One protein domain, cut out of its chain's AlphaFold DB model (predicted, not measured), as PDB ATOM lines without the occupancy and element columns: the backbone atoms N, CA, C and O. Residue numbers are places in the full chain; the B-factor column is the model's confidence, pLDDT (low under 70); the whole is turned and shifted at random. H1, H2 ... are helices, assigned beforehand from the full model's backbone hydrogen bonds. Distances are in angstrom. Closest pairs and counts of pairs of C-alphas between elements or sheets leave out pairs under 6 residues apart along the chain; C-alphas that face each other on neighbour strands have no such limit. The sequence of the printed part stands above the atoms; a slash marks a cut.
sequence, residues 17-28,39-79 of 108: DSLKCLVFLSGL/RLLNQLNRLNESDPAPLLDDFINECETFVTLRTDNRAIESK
ATOM      1  N   ASP A  17    -171.880  38.018  34.145       85.19
ATOM      2  CA  ASP A  17    -170.423  38.126  34.148       85.19
ATOM      3  C   ASP A  17    -169.982  39.561  34.431       85.19
ATOM      4  O   ASP A  17    -169.099  39.775  35.263       85.19
ATOM      5  N   SER A  18    -170.693  40.554  33.891       81.38
ATOM      6  CA  SER A  18    -170.481  41.967  34.250       81.38
ATOM      7  C   SER A  18    -170.678  42.210  35.752       81.38
ATOM      8  O   SER A  18    -169.883  42.910  36.389       81.38
ATOM      9  N   LEU A  19    -171.695  41.580  36.353       86.00
ATOM     10  CA  LEU A  19    -171.926  41.646  37.796       86.00
ATOM     11  C   LEU A  19    -170.816  40.942  38.594       86.00
ATOM     12  O   LEU A  19    -170.344  41.498  39.588       86.00
ATOM     13  N   LYS A  20    -170.363  39.752  38.168       89.75
ATOM     14  CA  LYS A  20    -169.234  39.047  38.808       89.75
ATOM     15  C   LYS A  20    -167.965  39.900  38.794       89.75
ATOM     16  O   LYS A  20    -167.309  40.008  39.828       89.75
ATOM     17  N   CYS A  21    -167.656  40.545  37.671       88.56
ATOM     18  CA  CYS A  21    -166.519  41.457  37.541       88.56
ATOM     19  C   CYS A  21    -166.627  42.629  38.526       88.56
ATOM     20  O   CYS A  21    -165.664  42.943  39.227       88.56
ATOM     21  N   LEU A  22    -167.808  43.243  38.657       87.06
ATOM     22  CA  LEU A  22    -168.020  44.332  39.612       87.06
ATOM     23  C   LEU A  22    -167.846  43.874  41.071       87.06
ATOM     24  O   LEU A  22    -167.192  44.561  41.859       87.06
ATOM     25  N   VAL A  23    -168.391  42.705  41.430       90.50
ATOM     26  CA  VAL A  23    -168.226  42.114  42.768       90.50
ATOM     27  C   VAL A  23    -166.752  41.824  43.047       90.50
ATOM     28  O   VAL A  23    -166.247  42.209  44.103       90.50
ATOM     29  N   PHE A  24    -166.035  41.232  42.092       91.62
ATOM     30  CA  PHE A  24    -164.600  40.980  42.204       91.62
ATOM     31  C   PHE A  24    -163.814  42.269  42.476       91.62
ATOM     32  O   PHE A  24    -163.064  42.343  43.450       91.62
ATOM     33  N   LEU A  25    -164.056  43.325  41.695       90.19
ATOM     34  CA  LEU A  25    -163.417  44.627  41.902       90.19
ATOM     35  C   LEU A  25    -163.727  45.252  43.255       90.19
ATOM     36  O   LEU A  25    -162.848  45.863  43.864       90.19
ATOM     37  N   SER A  26    -164.968  45.112  43.723       89.00
ATOM     38  CA  SER A  26    -165.364  45.605  45.041       89.00
ATOM     39  C   SER A  26    -164.644  44.868  46.177       89.00
ATOM     40  O   SER A  26    -164.395  45.461  47.225       89.00
ATOM     41  N   GLY A  27    -164.246  43.610  45.949       92.00
ATOM     42  CA  GLY A  27    -163.463  42.803  46.884       92.00
ATOM     43  C   GLY A  27    -161.992  43.217  46.986       92.00
ATOM     44  O   GLY A  27    -161.368  43.001  48.026       92.00
ATOM     45  N   LEU A  28    -161.440  43.877  45.960       90.94
ATOM     46  CA  LEU A  28    -160.080  44.423  45.973       90.94
ATOM     47  C   LEU A  28    -160.016  45.679  46.851       90.94
ATOM     48  O   LEU A  28    -159.802  46.768  46.341       90.94
ATOM     49  N   ARG A  39    -157.485  50.605  36.996       89.75
ATOM     50  CA  ARG A  39    -157.326  50.128  35.612       89.75
ATOM     51  C   ARG A  39    -158.507  49.270  35.170       89.75
ATOM     52  O   ARG A  39    -159.087  49.542  34.120       89.75
ATOM     53  N   LEU A  40    -158.904  48.308  35.998       90.50
ATOM     54  CA  LEU A  40    -160.030  47.423  35.705       90.50
ATOM     55  C   LEU A  40    -161.371  48.181  35.683       90.50
ATOM     56  O   LEU A  40    -162.202  47.950  34.809       90.50
ATOM     57  N   LEU A  41    -161.573  49.156  36.581       88.50
ATOM     58  CA  LEU A  41    -162.745  50.045  36.529       88.50
ATOM     59  C   LEU A  41    -162.793  50.858  35.231       88.50
ATOM     60  O   LEU A  41    -163.861  51.044  34.653       88.50
ATOM     61  N   ASN A  42    -161.644  51.342  34.755       87.81
ATOM     62  CA  ASN A  42    -161.572  52.039  33.475       87.81
ATOM     63  C   ASN A  42    -161.864  51.115  32.290       87.81
ATOM     64  O   ASN A  42    -162.443  51.582  31.316       87.81
ATOM     65  N   GLN A  43    -161.492  49.834  32.353       85.00
ATOM     66  CA  GLN A  43    -161.897  48.855  31.342       85.00
ATOM     67  C   GLN A  43    -163.415  48.655  31.351       85.00
ATOM     68  O   GLN A  43    -164.027  48.774  30.293       85.00
ATOM     69  N   LEU A  44    -164.033  48.476  32.528       83.38
ATOM     70  CA  LEU A  44    -165.495  48.372  32.640       83.38
ATOM     71  C   LEU A  44    -166.215  49.597  32.073       83.38
ATOM     72  O   LEU A  44    -167.163  49.463  31.311       83.38
ATOM     73  N   ASN A  45    -165.740  50.799  32.404       83.06
ATOM     74  CA  ASN A  45    -166.354  52.045  31.940       83.06
ATOM     75  C   ASN A  45    -166.253  52.264  30.421       83.06
ATOM     76  O   ASN A  45    -166.917  53.158  29.900       83.06
ATOM     77  N   ARG A  46    -165.386  51.525  29.719       81.81
ATOM     78  CA  ARG A  46    -165.190  51.652  28.268       81.81
ATOM     79  C   ARG A  46    -166.039  50.683  27.456       81.81
ATOM     80  O   ARG A  46    -166.074  50.845  26.240       81.81
ATOM     81  N   LEU A  47    -166.680  49.713  28.104       76.31
ATOM     82  CA  LEU A  47    -167.565  48.770  27.435       76.31
ATOM     83  C   LEU A  47    -168.796  49.506  26.930       76.31
ATOM     84  O   LEU A  47    -169.522  50.135  27.701       76.31
ATOM     85  N   ASN A  48    -169.016  49.420  25.628       70.25
ATOM     86  CA  ASN A  48    -170.275  49.805  25.012       70.25
ATOM     87  C   ASN A  48    -171.169  48.565  24.899       70.25
ATOM     88  O   ASN A  48    -170.682  47.441  24.966       70.25
ATOM     89  N   GLU A  49    -172.467  48.751  24.659       67.12
ATOM     90  CA  GLU A  49    -173.422  47.637  24.487       67.12
ATOM     91  C   GLU A  49    -173.035  46.663  23.359       67.12
ATOM     92  O   GLU A  49    -173.467  45.514  23.341       67.12
ATOM     93  N   SER A  50    -172.227  47.125  22.403       69.88
ATOM     94  CA  SER A  50    -171.726  46.340  21.274       69.88
ATOM     95  C   SER A  50    -170.441  45.562  21.569       69.88
ATOM     96  O   SER A  50    -170.056  44.714  20.763       69.88
ATOM     97  N   ASP A  51    -169.753  45.872  22.669       73.88
ATOM     98  CA  ASP A  51    -168.528  45.179  23.053       73.88
ATOM     99  C   ASP A  51    -168.876  43.863  23.767       73.88
ATOM    100  O   ASP A  51    -169.842  43.812  24.534       73.88
ATOM    101  N   PRO A  52    -168.118  42.775  23.532       73.56
ATOM    102  CA  PRO A  52    -168.328  41.536  24.264       73.56
ATOM    103  C   PRO A  52    -168.163  41.787  25.765       73.56
ATOM    104  O   PRO A  52    -167.245  42.495  26.190       73.56
ATOM    105  N   ALA A  53    -169.060  41.199  26.562       72.12
ATOM    106  CA  ALA A  53    -168.997  41.315  28.009       72.12
ATOM    107  C   ALA A  53    -167.629  40.812  28.512       72.12
ATOM    108  O   ALA A  53    -167.167  39.755  28.074       72.12
ATOM    109  N   PRO A  54    -166.969  41.556  29.412       74.25
ATOM    110  CA  PRO A  54    -165.691  41.158  29.973       74.25
ATOM    111  C   PRO A  54    -165.887  39.900  30.809       74.25
ATOM    112  O   PRO A  54    -166.790  39.838  31.651       74.25
ATOM    113  N   LEU A  55    -165.014  38.919  30.620       84.00
ATOM    114  CA  LEU A  55    -165.032  37.731  31.452       84.00
ATOM    115  C   LEU A  55    -164.278  38.013  32.747       84.00
ATOM    116  O   LEU A  55    -163.290  38.749  32.781       84.00
ATOM    117  N   LEU A  56    -164.724  37.381  33.830       88.19
ATOM    118  CA  LEU A  56    -164.024  37.459  35.111       88.19
ATOM    119  C   LEU A  56    -162.564  36.992  34.982       88.19
ATOM    120  O   LEU A  56    -161.676  37.570  35.607       88.19
ATOM    121  N   ASP A  57    -162.313  35.999  34.130       89.38
ATOM    122  CA  ASP A  57    -160.968  35.498  33.843       89.38
ATOM    123  C   ASP A  57    -160.060  36.579  33.247       89.38
ATOM    124  O   ASP A  57    -158.889  36.652  33.612       89.38
ATOM    125  N   ASP A  58    -160.581  37.483  32.411       87.56
ATOM    126  CA  ASP A  58    -159.791  38.593  31.861       87.56
ATOM    127  C   ASP A  58    -159.284  39.514  32.982       87.56
ATOM    128  O   ASP A  58    -158.149  39.992  32.957       87.56
ATOM    129  N   PHE A  59    -160.104  39.717  34.016       88.12
ATOM    130  CA  PHE A  59    -159.778  40.572  35.159       88.12
ATOM    131  C   PHE A  59    -158.749  39.903  36.070       88.12
ATOM    132  O   PHE A  59    -157.847  40.572  36.582       88.12
ATOM    133  N   ILE A  60    -158.869  38.588  36.256       90.69
ATOM    134  CA  ILE A  60    -157.896  37.780  36.994       90.69
ATOM    135  C   ILE A  60    -156.542  37.817  36.271       90.69
ATOM    136  O   ILE A  60    -155.533  38.151  36.892       90.69
ATOM    137  N   ASN A  61    -156.527  37.585  34.957       92.06
ATOM    138  CA  ASN A  61    -155.313  37.605  34.138       92.06
ATOM    139  C   ASN A  61    -154.603  38.972  34.174       92.06
ATOM    140  O   ASN A  61    -153.374  39.046  34.275       92.06
ATOM    141  N   GLU A  62    -155.360  40.072  34.136       89.31
ATOM    142  CA  GLU A  62    -154.798  41.424  34.252       89.31
ATOM    143  C   GLU A  62    -154.192  41.662  35.650       89.31
ATOM    144  O   GLU A  62    -153.116  42.255  35.775       89.31
ATOM    145  N   CYS A  63    -154.827  41.150  36.712       91.19
ATOM    146  CA  CYS A  63    -154.263  41.197  38.064       91.19
ATOM    147  C   CYS A  63    -152.936  40.429  38.150       91.19
ATOM    148  O   CYS A  63    -151.958  40.959  38.684       91.19
ATOM    149  N   GLU A  64    -152.877  39.210  37.612       91.75
ATOM    150  CA  GLU A  64    -151.660  38.387  37.596       91.75
ATOM    151  C   GLU A  64    -150.529  39.052  36.805       91.75
ATOM    152  O   GLU A  64    -149.380  39.112  37.264       91.75
ATOM    153  N   THR A  65    -150.861  39.639  35.654       92.50
ATOM    154  CA  THR A  65    -149.923  40.422  34.842       92.50
ATOM    155  C   THR A  65    -149.357  41.591  35.648       92.50
ATOM    156  O   THR A  65    -148.143  41.803  35.679       92.50
ATOM    157  N   PHE A  66    -150.208  42.326  36.365       89.06
ATOM    158  CA  PHE A  66    -149.768  43.449  37.189       89.06
ATOM    159  C   PHE A  66    -148.872  43.016  38.359       89.06
ATOM    160  O   PHE A  66    -147.858  43.663  38.635       89.06
ATOM    161  N   VAL A  67    -149.200  41.909  39.034       88.62
ATOM    162  CA  VAL A  67    -148.366  41.337  40.107       88.62
ATOM    163  C   VAL A  67    -146.986  40.946  39.577       88.62
ATOM    164  O   VAL A  67    -145.970  41.252  40.212       88.62
ATOM    165  N   THR A  68    -146.941  40.333  38.395       91.56
ATOM    166  CA  THR A  68    -145.695  39.946  37.723       91.56
ATOM    167  C   THR A  68    -144.851  41.179  37.400       91.56
ATOM    168  O   THR A  68    -143.719  41.292  37.867       91.56
ATOM    169  N   LEU A  69    -145.436  42.178  36.730       88.56
ATOM    170  CA  LEU A  69    -144.750  43.430  36.389       88.56
ATOM    171  C   LEU A  69    -144.227  44.173  37.621       88.56
ATOM    172  O   LEU A  69    -143.129  44.728  37.602       88.56
ATOM    173  N   ARG A  70    -144.994  44.204  38.714       87.62
ATOM    174  CA  ARG A  70    -144.556  44.835  39.964       87.62
ATOM    175  C   ARG A  70    -143.354  44.112  40.569       87.62
ATOM    176  O   ARG A  70    -142.442  44.761  41.081       87.62
ATOM    177  N   THR A  71    -143.353  42.784  40.507       88.19
ATOM    178  CA  THR A  71    -142.256  41.947  41.006       88.19
ATOM    179  C   THR A  71    -140.986  42.163  40.184       88.19
ATOM    180  O   THR A  71    -139.920  42.393  40.759       88.19
ATOM    181  N   ASP A  72    -141.110  42.194  38.857       87.38
ATOM    182  CA  ASP A  72    -139.989  42.425  37.943       87.38
ATOM    183  C   ASP A  72    -139.385  43.822  38.114       87.38
ATOM    184  O   ASP A  72    -138.167  43.964  38.247       87.38
ATOM    185  N   ASN A  73    -140.223  44.861  38.192       86.44
ATOM    186  CA  ASN A  73    -139.756  46.231  38.418       86.44
ATOM    187  C   ASN A  73    -138.986  46.356  39.739       86.44
ATOM    188  O   ASN A  73    -137.907  46.947  39.772       86.44
ATOM    189  N   ARG A  74    -139.470  45.716  40.812       85.31
ATOM    190  CA  ARG A  74    -138.758  45.673  42.097       85.31
ATOM    191  C   ARG A  74    -137.398  44.973  41.981       85.31
ATOM    192  O   ARG A  74    -136.424  45.415  42.589       85.31
ATOM    193  N   ALA A  75    -137.311  43.893  41.203       77.56
ATOM    194  CA  ALA A  75    -136.052  43.188  40.967       77.56
ATOM    195  C   ALA A  75    -135.034  44.054  40.199       77.56
ATOM    196  O   ALA A  75    -133.830  43.946  40.437       77.56
ATOM    197  N   ILE A  76    -135.502  44.938  39.314       79.69
ATOM    198  CA  ILE A  76    -134.658  45.887  38.576       79.69
ATOM    199  C   ILE A  76    -134.200  47.041  39.477       79.69
ATOM    200  O   ILE A  76    -133.007  47.336  39.499       79.69
ATOM    201  N   GLU A  77    -135.098  47.647  40.262       70.69
ATOM    202  CA  GLU A  77    -134.765  48.734  41.203       70.69
ATOM    203  C   GLU A  77    -133.728  48.317  42.251       70.69
ATOM    204  O   GLU A  77    -132.899  49.121  42.671       70.69
ATOM    205  N   SER A  78    -133.736  47.047  42.659       63.97
ATOM    206  CA  SER A  78    -132.804  46.527  43.666       63.97
ATOM    207  C   SER A  78    -131.353  46.351  43.185       63.97
ATOM    208  O   SER A  78    -130.475  46.052  43.996       63.97
ATOM    209  N   LYS A  79    -131.068  46.530  41.887       70.69
ATOM    210  CA  LYS A  79    -129.708  46.422  41.341       70.69
ATOM    211  C   LYS A  79    -129.050  47.802  41.300       70.69
ATOM    212  O   LYS A  79    -129.323  48.593  40.402       70.69
TER     213      LYS A  79
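What this domain is: This is residues 17 to 28 and 39 to 79 of the 108 residues of an uncharacterized protein of Ancylostoma duodenale (UniProt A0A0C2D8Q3). A long helix, H3, begins in a small, loose head with two short helices, H1 and H2, near its first turn, and the rest of it sticks out as an arm from residue 64 on. At the head's other end the loop of residues 45 to 52 stands free. The printed part has 53 residues with three named helices, in the order H1, H2, H3, and no named strand; the class is all helix. The whole is loose, with a radius of gyration of the C-alphas of 13.9 A, and spans 47 by 22 by 15 A, the arm making much of the length.

How they stand to each other: H3, residues 56 to 77, touches H1, residues 17 to 27, with residues 56 to 59 alone. Their closest C-alphas, those of Leu 56 and Cys 21, are 5.3 A apart. The two run the same way at a steep tilt of 41 degrees. H2, residues 39 to 44, is close to H3 but not clearly touching; the closest C-alphas, of Leu 40 and Phe 59, are 6.9 A apart. They run opposite ways at a shallow tilt of 18 degrees. H2 is also close to H1 but not clearly touching, with the C-alphas of Leu 40 and Leu 25 closest at 7.6 A. These two run opposite ways at a shallow tilt of 30 degrees. In H1, H2 and H3 every O i to N i+4 pair is within hydrogen-bond range.

Where its parts are: H3 measures 31.9 A from C-alpha 56 at (-164.024, 37.459, 35.111) to C-alpha 77 at (-134.765, 48.734, 41.203). H1 measures 15.2 A, beginning at C-alpha 17 at (-170.423, 38.126, 34.148). H2 measures 8.9 A from C-alpha 39 to C-alpha 44.

The domain as a whole: The C-alphas of Glu 49 and Lys 79, the two farthest apart, are 46.9 A apart. Residues 29 to 38 are not printed, and C-alphas 28 and 39 are 12.1 A apart across the cut. The link from H2 to H3, 11 residues, is long. Mean pLDDT of the printed part is 84.3; residues 49, 50 and 78 are under 70.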